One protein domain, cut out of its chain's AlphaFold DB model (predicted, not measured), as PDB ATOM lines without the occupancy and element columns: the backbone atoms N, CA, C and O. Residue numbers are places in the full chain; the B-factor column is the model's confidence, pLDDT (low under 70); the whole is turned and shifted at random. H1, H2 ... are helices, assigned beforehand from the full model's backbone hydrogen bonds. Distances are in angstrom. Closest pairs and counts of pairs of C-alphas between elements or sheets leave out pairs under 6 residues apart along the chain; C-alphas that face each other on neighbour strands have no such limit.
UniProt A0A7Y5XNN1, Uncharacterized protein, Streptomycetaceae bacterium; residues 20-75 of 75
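Overview. This is residues 20 to 75 of the 75 residues of an uncharacterized protein of Streptomycetaceae bacterium (UniProt A0A7Y5XNN1). Two helices make the arms of an open V: the longer H2 runs out along the longest axis, H1 is the other arm, and a long looping link joins them at the corner. The arms do not pack on each other. The printed part has 56 residues with two named helices, H1 then H2, and no named strand; the class is all helix. It is only just extended, close to loose, with a radius of gyration of the C-alphas of 15.3 A, and elongated, spanning 44 by 28 by 21 A.

Arrangement. H2, residues 50 to 73, and H1, residues 20 to 38, are apart, with no C-alpha of the one within 8 A of the other. Residues 51 to 75, of which 51 to 73 belong to H2, stand free, and so do residues 20 to 29 of H1 and residues 43 to 49. In H1 and H2 every O i to N i+4 pair is within hydrogen-bond range.

Along the chain. H2 measures 34.7 A from C-alpha 50 at (5.503, 23.870, -89.310) to C-alpha 73 at (-27.466, 19.070, -79.718). H1 measures 26.8 A and begins at C-alpha 20 at (-2.043, 2.975, -78.472).

Size, cuts and confidence. The C-alphas of His 45 and Ala 75, the two farthest apart, are 46.4 A apart. The printed part has no cut, and the link from H1 to H2, 11 residues, is long. Residues 74 to 75 have pLDDT under 70.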
ATOM      1  N   GLN A  20      -3.309   2.393 -78.016       98.00
ATOM      2  CA  GLN A  20      -2.043   2.975 -78.472       98.00
ATOM      3  C   GLN A  20      -1.556   2.307 -79.760       98.00
ATOM      4  O   GLN A  20      -1.172   3.009 -80.693       98.00
ATOM      5  N   SER A  21      -1.642   0.980 -79.855       98.00
ATOM      6  CA  SER A  21      -1.319   0.233 -81.073       98.00
ATOM      7  C   SER A  21      -2.188   0.648 -82.258       98.00
ATOM      8  O   SER A  21      -1.692   0.742 -83.377       98.00
ATOM      9  N   GLN A  22      -3.472   0.931 -82.028       98.19
ATOM     10  CA  GLN A  22      -4.366   1.418 -83.084       98.19
ATOM     11  C   GLN A  22      -3.950   2.817 -83.568       98.19
ATOM     12  O   GLN A  22      -3.840   3.046 -84.767       98.19
ATOM     13  N   VAL A  23      -3.611   3.722 -82.644       98.00
ATOM     14  CA  VAL A  23      -3.104   5.062 -82.989       98.00
ATOM     15  C   VAL A  23      -1.767   4.992 -83.742       98.00
ATOM     16  O   VAL A  23      -1.529   5.789 -84.649       98.00
ATOM     17  N   VAL A  24      -0.889   4.041 -83.407       98.38
ATOM     18  CA  VAL A  24       0.361   3.817 -84.153       98.38
ATOM     19  C   VAL A  24       0.073   3.440 -85.607       98.38
ATOM     20  O   VAL A  24       0.712   3.991 -86.507       98.38
ATOM     21  N   ASP A  25      -0.904   2.568 -85.856       98.12
ATOM     22  CA  ASP A  25      -1.287   2.194 -87.221       98.12
ATOM     23  C   ASP A  25      -1.819   3.400 -88.007       98.12
ATOM     24  O   ASP A  25      -1.413   3.615 -89.151       98.12
ATOM     25  N   ASP A  26      -2.647   4.239 -87.378       98.25
ATOM     26  CA  ASP A  26      -3.161   5.466 -87.995       98.25
ATOM     27  C   ASP A  26      -2.030   6.432 -88.387       98.25
ATOM     28  O   ASP A  26      -2.072   7.059 -89.452       98.25
ATOM     29  N   ILE A  27      -0.990   6.550 -87.552       97.88
ATOM     30  CA  ILE A  27       0.197   7.370 -87.842       97.88
ATOM     31  C   ILE A  27       0.959   6.811 -89.049       97.88
ATOM     32  O   ILE A  27       1.355   7.574 -89.937       97.88
ATOM     33  N   VAL A  28       1.157   5.491 -89.107       98.06
ATOM     34  CA  VAL A  28       1.846   4.832 -90.225       98.06
ATOM     35  C   VAL A  28       1.062   5.014 -91.525       98.06
ATOM     36  O   VAL A  28       1.648   5.398 -92.542       98.06
ATOM     37  N   ALA A  29      -0.258   4.822 -91.487       98.06
ATOM     38  CA  ALA A  29      -1.134   5.020 -92.637       98.06
ATOM     39  C   ALA A  29      -1.098   6.476 -93.130       98.06
ATOM     40  O   ALA A  29      -0.893   6.728 -94.320       98.06
ATOM     41  N   ARG A  30      -1.199   7.456 -92.219       97.06
ATOM     42  CA  ARG A  30      -1.093   8.882 -92.573       97.06
ATOM     43  C   ARG A  30       0.256   9.241 -93.187       97.06
ATOM     44  O   ARG A  30       0.297   9.992 -94.163       97.06
ATOM     45  N   ARG A  31       1.357   8.698 -92.657       97.81
ATOM     46  CA  ARG A  31       2.694   8.894 -93.240       97.81
ATOM     47  C   ARG A  31       2.733   8.409 -94.688       97.81
ATOM     48  O   ARG A  31       3.297   9.100 -95.531       97.81
ATOM     49  N   GLN A  32       2.143   7.250 -94.968       98.25
ATOM     50  CA  GLN A  32       2.134   6.662 -96.304       98.25
ATOM     51  C   GLN A  32       1.352   7.526 -97.306       98.25
ATOM     52  O   GLN A  32       1.887   7.850 -98.364       98.25
ATOM     53  N   VAL A  33       0.164   8.014 -96.928       97.38
ATOM     54  CA  VAL A  33      -0.620   8.955 -97.753       97.38
ATOM     55  C   VAL A  33       0.174  10.232 -98.054       97.38
ATOM     56  O   VAL A  33       0.168  10.728 -99.180       97.38
ATOM     57  N   GLY A  34       0.890  10.769 -97.060       95.38
ATOM     58  CA  GLY A  34       1.756  11.935 -97.250       95.38
ATOM     59  C   GLY A  34       2.885  11.678 -98.253       95.38
ATOM     60  O   GLY A  34       3.127  12.513 -99.124       95.38
ATOM     61  N   ILE A  35       3.535  10.513 -98.176       98.00
ATOM     62  CA  ILE A  35       4.585  10.111 -99.124       98.00
ATOM     63  C   ILE A  35       4.014   9.958-100.534       98.00
ATOM     64  O   ILE A  35       4.619  10.446-101.482       98.00
ATOM     65  N   GLU A  36       2.852   9.330-100.685       97.94
ATOM     66  CA  GLU A  36       2.196   9.169-101.989       97.94
ATOM     67  C   GLU A  36       1.815  10.515-102.611       97.94
ATOM     68  O   GLU A  36       1.980  10.711-103.815       97.94
ATOM     69  N   ARG A  37       1.355  11.468-101.792       96.62
ATOM     70  CA  ARG A  37       0.926  12.791-102.259       96.62
ATOM     71  C   ARG A  37       2.083  13.743-102.559       96.62
ATOM     72  O   ARG A  37       1.985  14.526-103.501       96.62
ATOM     73  N   TYR A  38       3.142  13.720-101.750       95.19
ATOM     74  CA  TYR A  38       4.211  14.728-101.783       95.19
ATOM     75  C   TYR A  38       5.595  14.165-102.146       95.19
ATOM     76  O   TYR A  38       6.558  14.921-102.244       95.19
ATOM     77  N   GLY A  39       5.718  12.850-102.341       96.75
ATOM     78  CA  GLY A  39       6.953  12.169-102.747       96.75
ATOM     79  C   GLY A  39       7.995  11.976-101.638       96.75
ATOM     80  O   GLY A  39       9.017  11.337-101.872       96.75
ATOM     81  N   THR A  40       7.766  12.505-100.433       95.06
ATOM     82  CA  THR A  40       8.702  12.424 -99.301       95.06
ATOM     83  C   THR A  40       7.950  12.445 -97.965       95.06
ATOM     84  O   THR A  40       6.888  13.070 -97.881       95.06
ATOM     85  N   PRO A  41       8.440  11.773 -96.902       95.81
ATOM     86  CA  PRO A  41       7.868  11.938 -95.569       95.81
ATOM     87  C   PRO A  41       8.073  13.363 -95.038       95.81
ATOM     88  O   PRO A  41       8.982  14.080 -95.460       95.81
ATOM     89  N   LEU A  42       7.271  13.755 -94.044       95.00
ATOM     90  CA  LEU A  42       7.528  14.978 -93.288       95.00
ATOM     91  C   LEU A  42       8.880  14.860 -92.568       95.00
ATOM     92  O   LEU A  42       9.119  13.911 -91.821       95.00
ATOM     93  N   GLN A  43       9.761  15.828 -92.803       96.38
ATOM     94  CA  GLN A  43      11.111  15.884 -92.249       96.38
ATOM     95  C   GLN A  43      11.373  17.286 -91.681       96.38
ATOM     96  O   GLN A  43      10.865  18.266 -92.235       96.38
ATOM     97  N   PRO A  44      12.167  17.418 -90.605       96.94
ATOM     98  CA  PRO A  44      12.638  18.720 -90.144       96.94
ATOM     99  C   PRO A  44      13.411  19.466 -91.241       96.94
ATOM    100  O   PRO A  44      14.041  18.842 -92.092       96.94
ATOM    101  N   HIS A  45      13.402  20.800 -91.186       96.44
ATOM    102  CA  HIS A  45      14.133  21.674 -92.120       96.44
ATOM    103  C   HIS A  45      13.745  21.514 -93.605       96.44
ATOM    104  O   HIS A  45      14.547  21.784 -94.494       96.44
ATOM    105  N   ASN A  46      12.500  21.132 -93.891       94.50
ATOM    106  CA  ASN A  46      11.974  20.950 -95.251       94.50
ATOM    107  C   ASN A  46      11.501  22.251 -95.943       94.50
ATOM    108  O   ASN A  46      10.831  22.188 -96.972       94.50
ATOM    109  N   GLY A  47      11.795  23.420 -95.366       95.31
ATOM    110  CA  GLY A  47      11.404  24.728 -95.904       95.31
ATOM    111  C   GLY A  47       9.951  25.147 -95.643       95.31
ATOM    112  O   GLY A  47       9.573  26.242 -96.055       95.31
ATOM    113  N   ARG A  48       9.143  24.328 -94.955       95.62
ATOM    114  CA  ARG A  48       7.790  24.706 -94.515       95.62
ATOM    115  C   ARG A  48       7.805  25.367 -93.139       95.62
ATOM    116  O   ARG A  48       8.647  25.056 -92.296       95.62
ATOM    117  N   ASP A  49       6.826  26.234 -92.903       97.44
ATOM    118  CA  ASP A  49       6.533  26.769 -91.575       97.44
ATOM    119  C   ASP A  49       5.614  25.796 -90.824       97.44
ATOM    120  O   ASP A  49       4.389  25.845 -90.933       97.44
ATOM    121  N   ALA A  50       6.228  24.889 -90.063       96.62
ATOM    122  CA  ALA A  50       5.503  23.870 -89.310       96.62
ATOM    123  C   ALA A  50       4.583  24.458 -88.225       96.62
ATOM    124  O   ALA A  50       3.597  23.820 -87.861       96.62
ATOM    125  N   LEU A  51       4.888  25.653 -87.700       98.00
ATOM    126  CA  LEU A  51       4.041  26.299 -86.697       98.00
ATOM    127  C   LEU A  51       2.754  26.808 -87.341       98.00
ATOM    128  O   LEU A  51       1.672  26.613 -86.789       98.00
ATOM    129  N   ARG A  52       2.875  27.431 -88.516       98.25
ATOM    130  CA  ARG A  52       1.718  27.856 -89.299       98.25
ATOM    131  C   ARG A  52       0.859  26.666 -89.720       98.25
ATOM    132  O   ARG A  52      -0.345  26.710 -89.488       98.25
ATOM    133  N   ASP A  53       1.474  25.615 -90.263       96.38
ATOM    134  CA  ASP A  53       0.764  24.390 -90.653       96.38
ATOM    135  C   ASP A  53      -0.015  23.814 -89.454       96.38
ATOM    136  O   ASP A  53      -1.208  23.548 -89.550       96.38
ATOM    137  N   ALA A  54       0.626  23.696 -88.285       97.75
ATOM    138  CA  ALA A  54      -0.027  23.185 -87.080       97.75
ATOM    139  C   ALA A  54      -1.179  24.078 -86.587       97.75
ATOM    140  O   ALA A  54      -2.172  23.567 -86.071       97.75
ATOM    141  N   TYR A  55      -1.057  25.402 -86.725       98.69
ATOM    142  CA  TYR A  55      -2.125  26.330 -86.361       98.69
ATOM    143  C   TYR A  55      -3.337  26.195 -87.289       98.69
ATOM    144  O   TYR A  55      -4.465  26.126 -86.805       98.69
ATOM    145  N   GLU A  56      -3.108  26.116 -88.601       98.50
ATOM    146  CA  GLU A  56      -4.170  25.925 -89.596       98.50
ATOM    147  C   GLU A  56      -4.893  24.578 -89.371       98.50
ATOM    148  O   GLU A  56      -6.117  24.556 -89.256       98.50
ATOM    149  N   GLU A  57      -4.157  23.486 -89.135       97.25
ATOM    150  CA  GLU A  57      -4.736  22.163 -88.818       97.25
ATOM    151  C   GLU A  57      -5.532  22.156 -87.494       97.25
ATOM    152  O   GLU A  57      -6.540  21.457 -87.350       97.25
ATOM    153  N   ALA A  58      -5.123  22.955 -86.501       98.56
ATOM    154  CA  ALA A  58      -5.875  23.100 -85.256       98.56
ATOM    155  C   ALA A  58      -7.211  23.841 -85.456       98.56
ATOM    156  O   ALA A  58      -8.195  23.526 -84.777       98.56
ATOM    157  N   LEU A  59      -7.269  24.803 -86.385       98.69
ATOM    158  CA  LEU A  59      -8.521  25.461 -86.766       98.69
ATOM    159  C   LEU A  59      -9.459  24.483 -87.480       98.69
ATOM    160  O   LEU A  59     -10.646  24.443 -87.150       98.69
ATOM    161  N   ASP A  60      -8.932  23.643 -88.373       98.44
ATOM    162  CA  ASP A  60      -9.713  22.596 -89.040       98.44
ATOM    163  C   ASP A  60     -10.320  21.617 -88.021       98.44
ATOM    164  O   ASP A  60     -11.519  21.321 -88.070       98.44
ATOM    165  N   LEU A  61      -9.539  21.184 -87.022       98.00
ATOM    166  CA  LEU A  61     -10.052  20.382 -85.907       98.00
ATOM    167  C   LEU A  61     -11.190  21.098 -85.161       98.00
ATOM    168  O   LEU A  61     -12.229  20.489 -84.893       98.00
ATOM    169  N   ALA A  62     -11.018  22.381 -84.827       98.50
ATOM    170  CA  ALA A  62     -12.039  23.158 -84.126       98.50
ATOM    171  C   ALA A  62     -13.352  23.235 -84.921       98.50
ATOM    172  O   ALA A  62     -14.434  23.149 -84.329       98.50
ATOM    173  N   MET A  63     -13.271  23.332 -86.251       98.56
ATOM    174  CA  MET A  63     -14.453  23.341 -87.105       98.56
ATOM    175  C   MET A  63     -15.228  22.024 -87.046       98.56
ATOM    176  O   MET A  63     -16.444  22.047 -86.829       98.56
ATOM    177  N   TYR A  64     -14.541  20.882 -87.149       98.31
ATOM    178  CA  TYR A  64     -15.196  19.573 -87.042       98.31
ATOM    179  C   TYR A  64     -15.788  19.328 -85.654       98.31
ATOM    180  O   TYR A  64     -16.897  18.807 -85.534       98.31
ATOM    181  N   LEU A  65     -15.104  19.758 -84.591       98.12
ATOM    182  CA  LEU A  65     -15.659  19.692 -83.238       98.12
ATOM    183  C   LEU A  65     -16.933  20.535 -83.111       98.12
ATOM    184  O   LEU A  65     -17.914  20.071 -82.529       98.12
ATOM    185  N   LYS A  66     -16.957  21.750 -83.675       98.06
ATOM    186  CA  LYS A  66     -18.153  22.602 -83.649       98.06
ATOM    187  C   LYS A  66     -19.320  21.968 -84.404       98.06
ATOM    188  O   LYS A  66     -20.441  22.032 -83.903       98.06
ATOM    189  N   GLN A  67     -19.064  21.354 -85.558       98.00
ATOM    190  CA  GLN A  67     -20.080  20.609 -86.300       98.00
ATOM    191  C   GLN A  67     -20.665  19.478 -85.445       98.00
ATOM    192  O   GLN A  67     -21.879  19.426 -85.269       98.00
ATOM    193  N   LEU A  68     -19.815  18.645 -84.835       97.81
ATOM    194  CA  LEU A  68     -20.265  17.540 -83.980       97.81
ATOM    195  C   LEU A  68     -21.083  18.017 -82.773       97.81
ATOM    196  O   LEU A  68     -22.016  17.331 -82.370       97.81
ATOM    197  N   LEU A  69     -20.753  19.172 -82.189       97.06
ATOM    198  CA  LEU A  69     -21.559  19.770 -81.120       97.06
ATOM    199  C   LEU A  69     -22.953  20.160 -81.626       97.06
ATOM    200  O   LEU A  69     -23.941  19.793 -81.005       97.06
ATOM    201  N   ILE A  70     -23.037  20.838 -82.778       97.50
ATOM    202  CA  ILE A  70     -24.322  21.215 -83.391       97.50
ATOM    203  C   ILE A  70     -25.163  19.968 -83.698       97.50
ATOM    204  O   ILE A  70     -26.348  19.927 -83.376       97.50
ATOM    205  N   GLU A  71     -24.559  18.949 -84.310       96.75
ATOM    206  CA  GLU A  71     -25.250  17.712 -84.691       96.75
ATOM    207  C   GLU A  71     -25.734  16.917 -83.470       96.75
ATOM    208  O   GLU A  71     -26.844  16.390 -83.498       96.75
ATOM    209  N   ARG A  72     -24.944  16.864 -82.388       93.56
ATOM    210  CA  ARG A  72     -25.331  16.198 -81.131       93.56
ATOM    211  C   ARG A  72     -26.443  16.928 -80.388       93.56
ATOM    212  O   ARG A  72     -27.303  16.259 -79.834       93.56
ATOM    213  N   ASP A  73     -26.434  18.260 -80.383       81.38
ATOM    214  CA  ASP A  73     -27.466  19.070 -79.718       81.38
ATOM    215  C   ASP A  73     -28.820  19.028 -80.460       81.38
ATOM    216  O   ASP A  73     -29.848  19.403 -79.900       81.38
ATOM    217  N   THR A  74     -28.825  18.590 -81.726       66.12
ATOM    218  CA  THR A  74     -30.029  18.494 -82.574       66.12
ATOM    219  C   THR A  74     -30.665  17.086 -82.556       66.12
ATOM    220  O   THR A  74     -31.673  16.871 -83.230       66.12
ATOM    221  N   ALA A  75     -30.102  16.133 -81.801       52.31
ATOM    222  CA  ALA A  75     -30.580  14.750 -81.651       52.31
ATOM    223  C   ALA A  75     -31.216  14.507 -80.272       52.31
ATOM    224  O   ALA A  75     -32.210  13.746 -80.222       52.31
TER     225      ALA A  75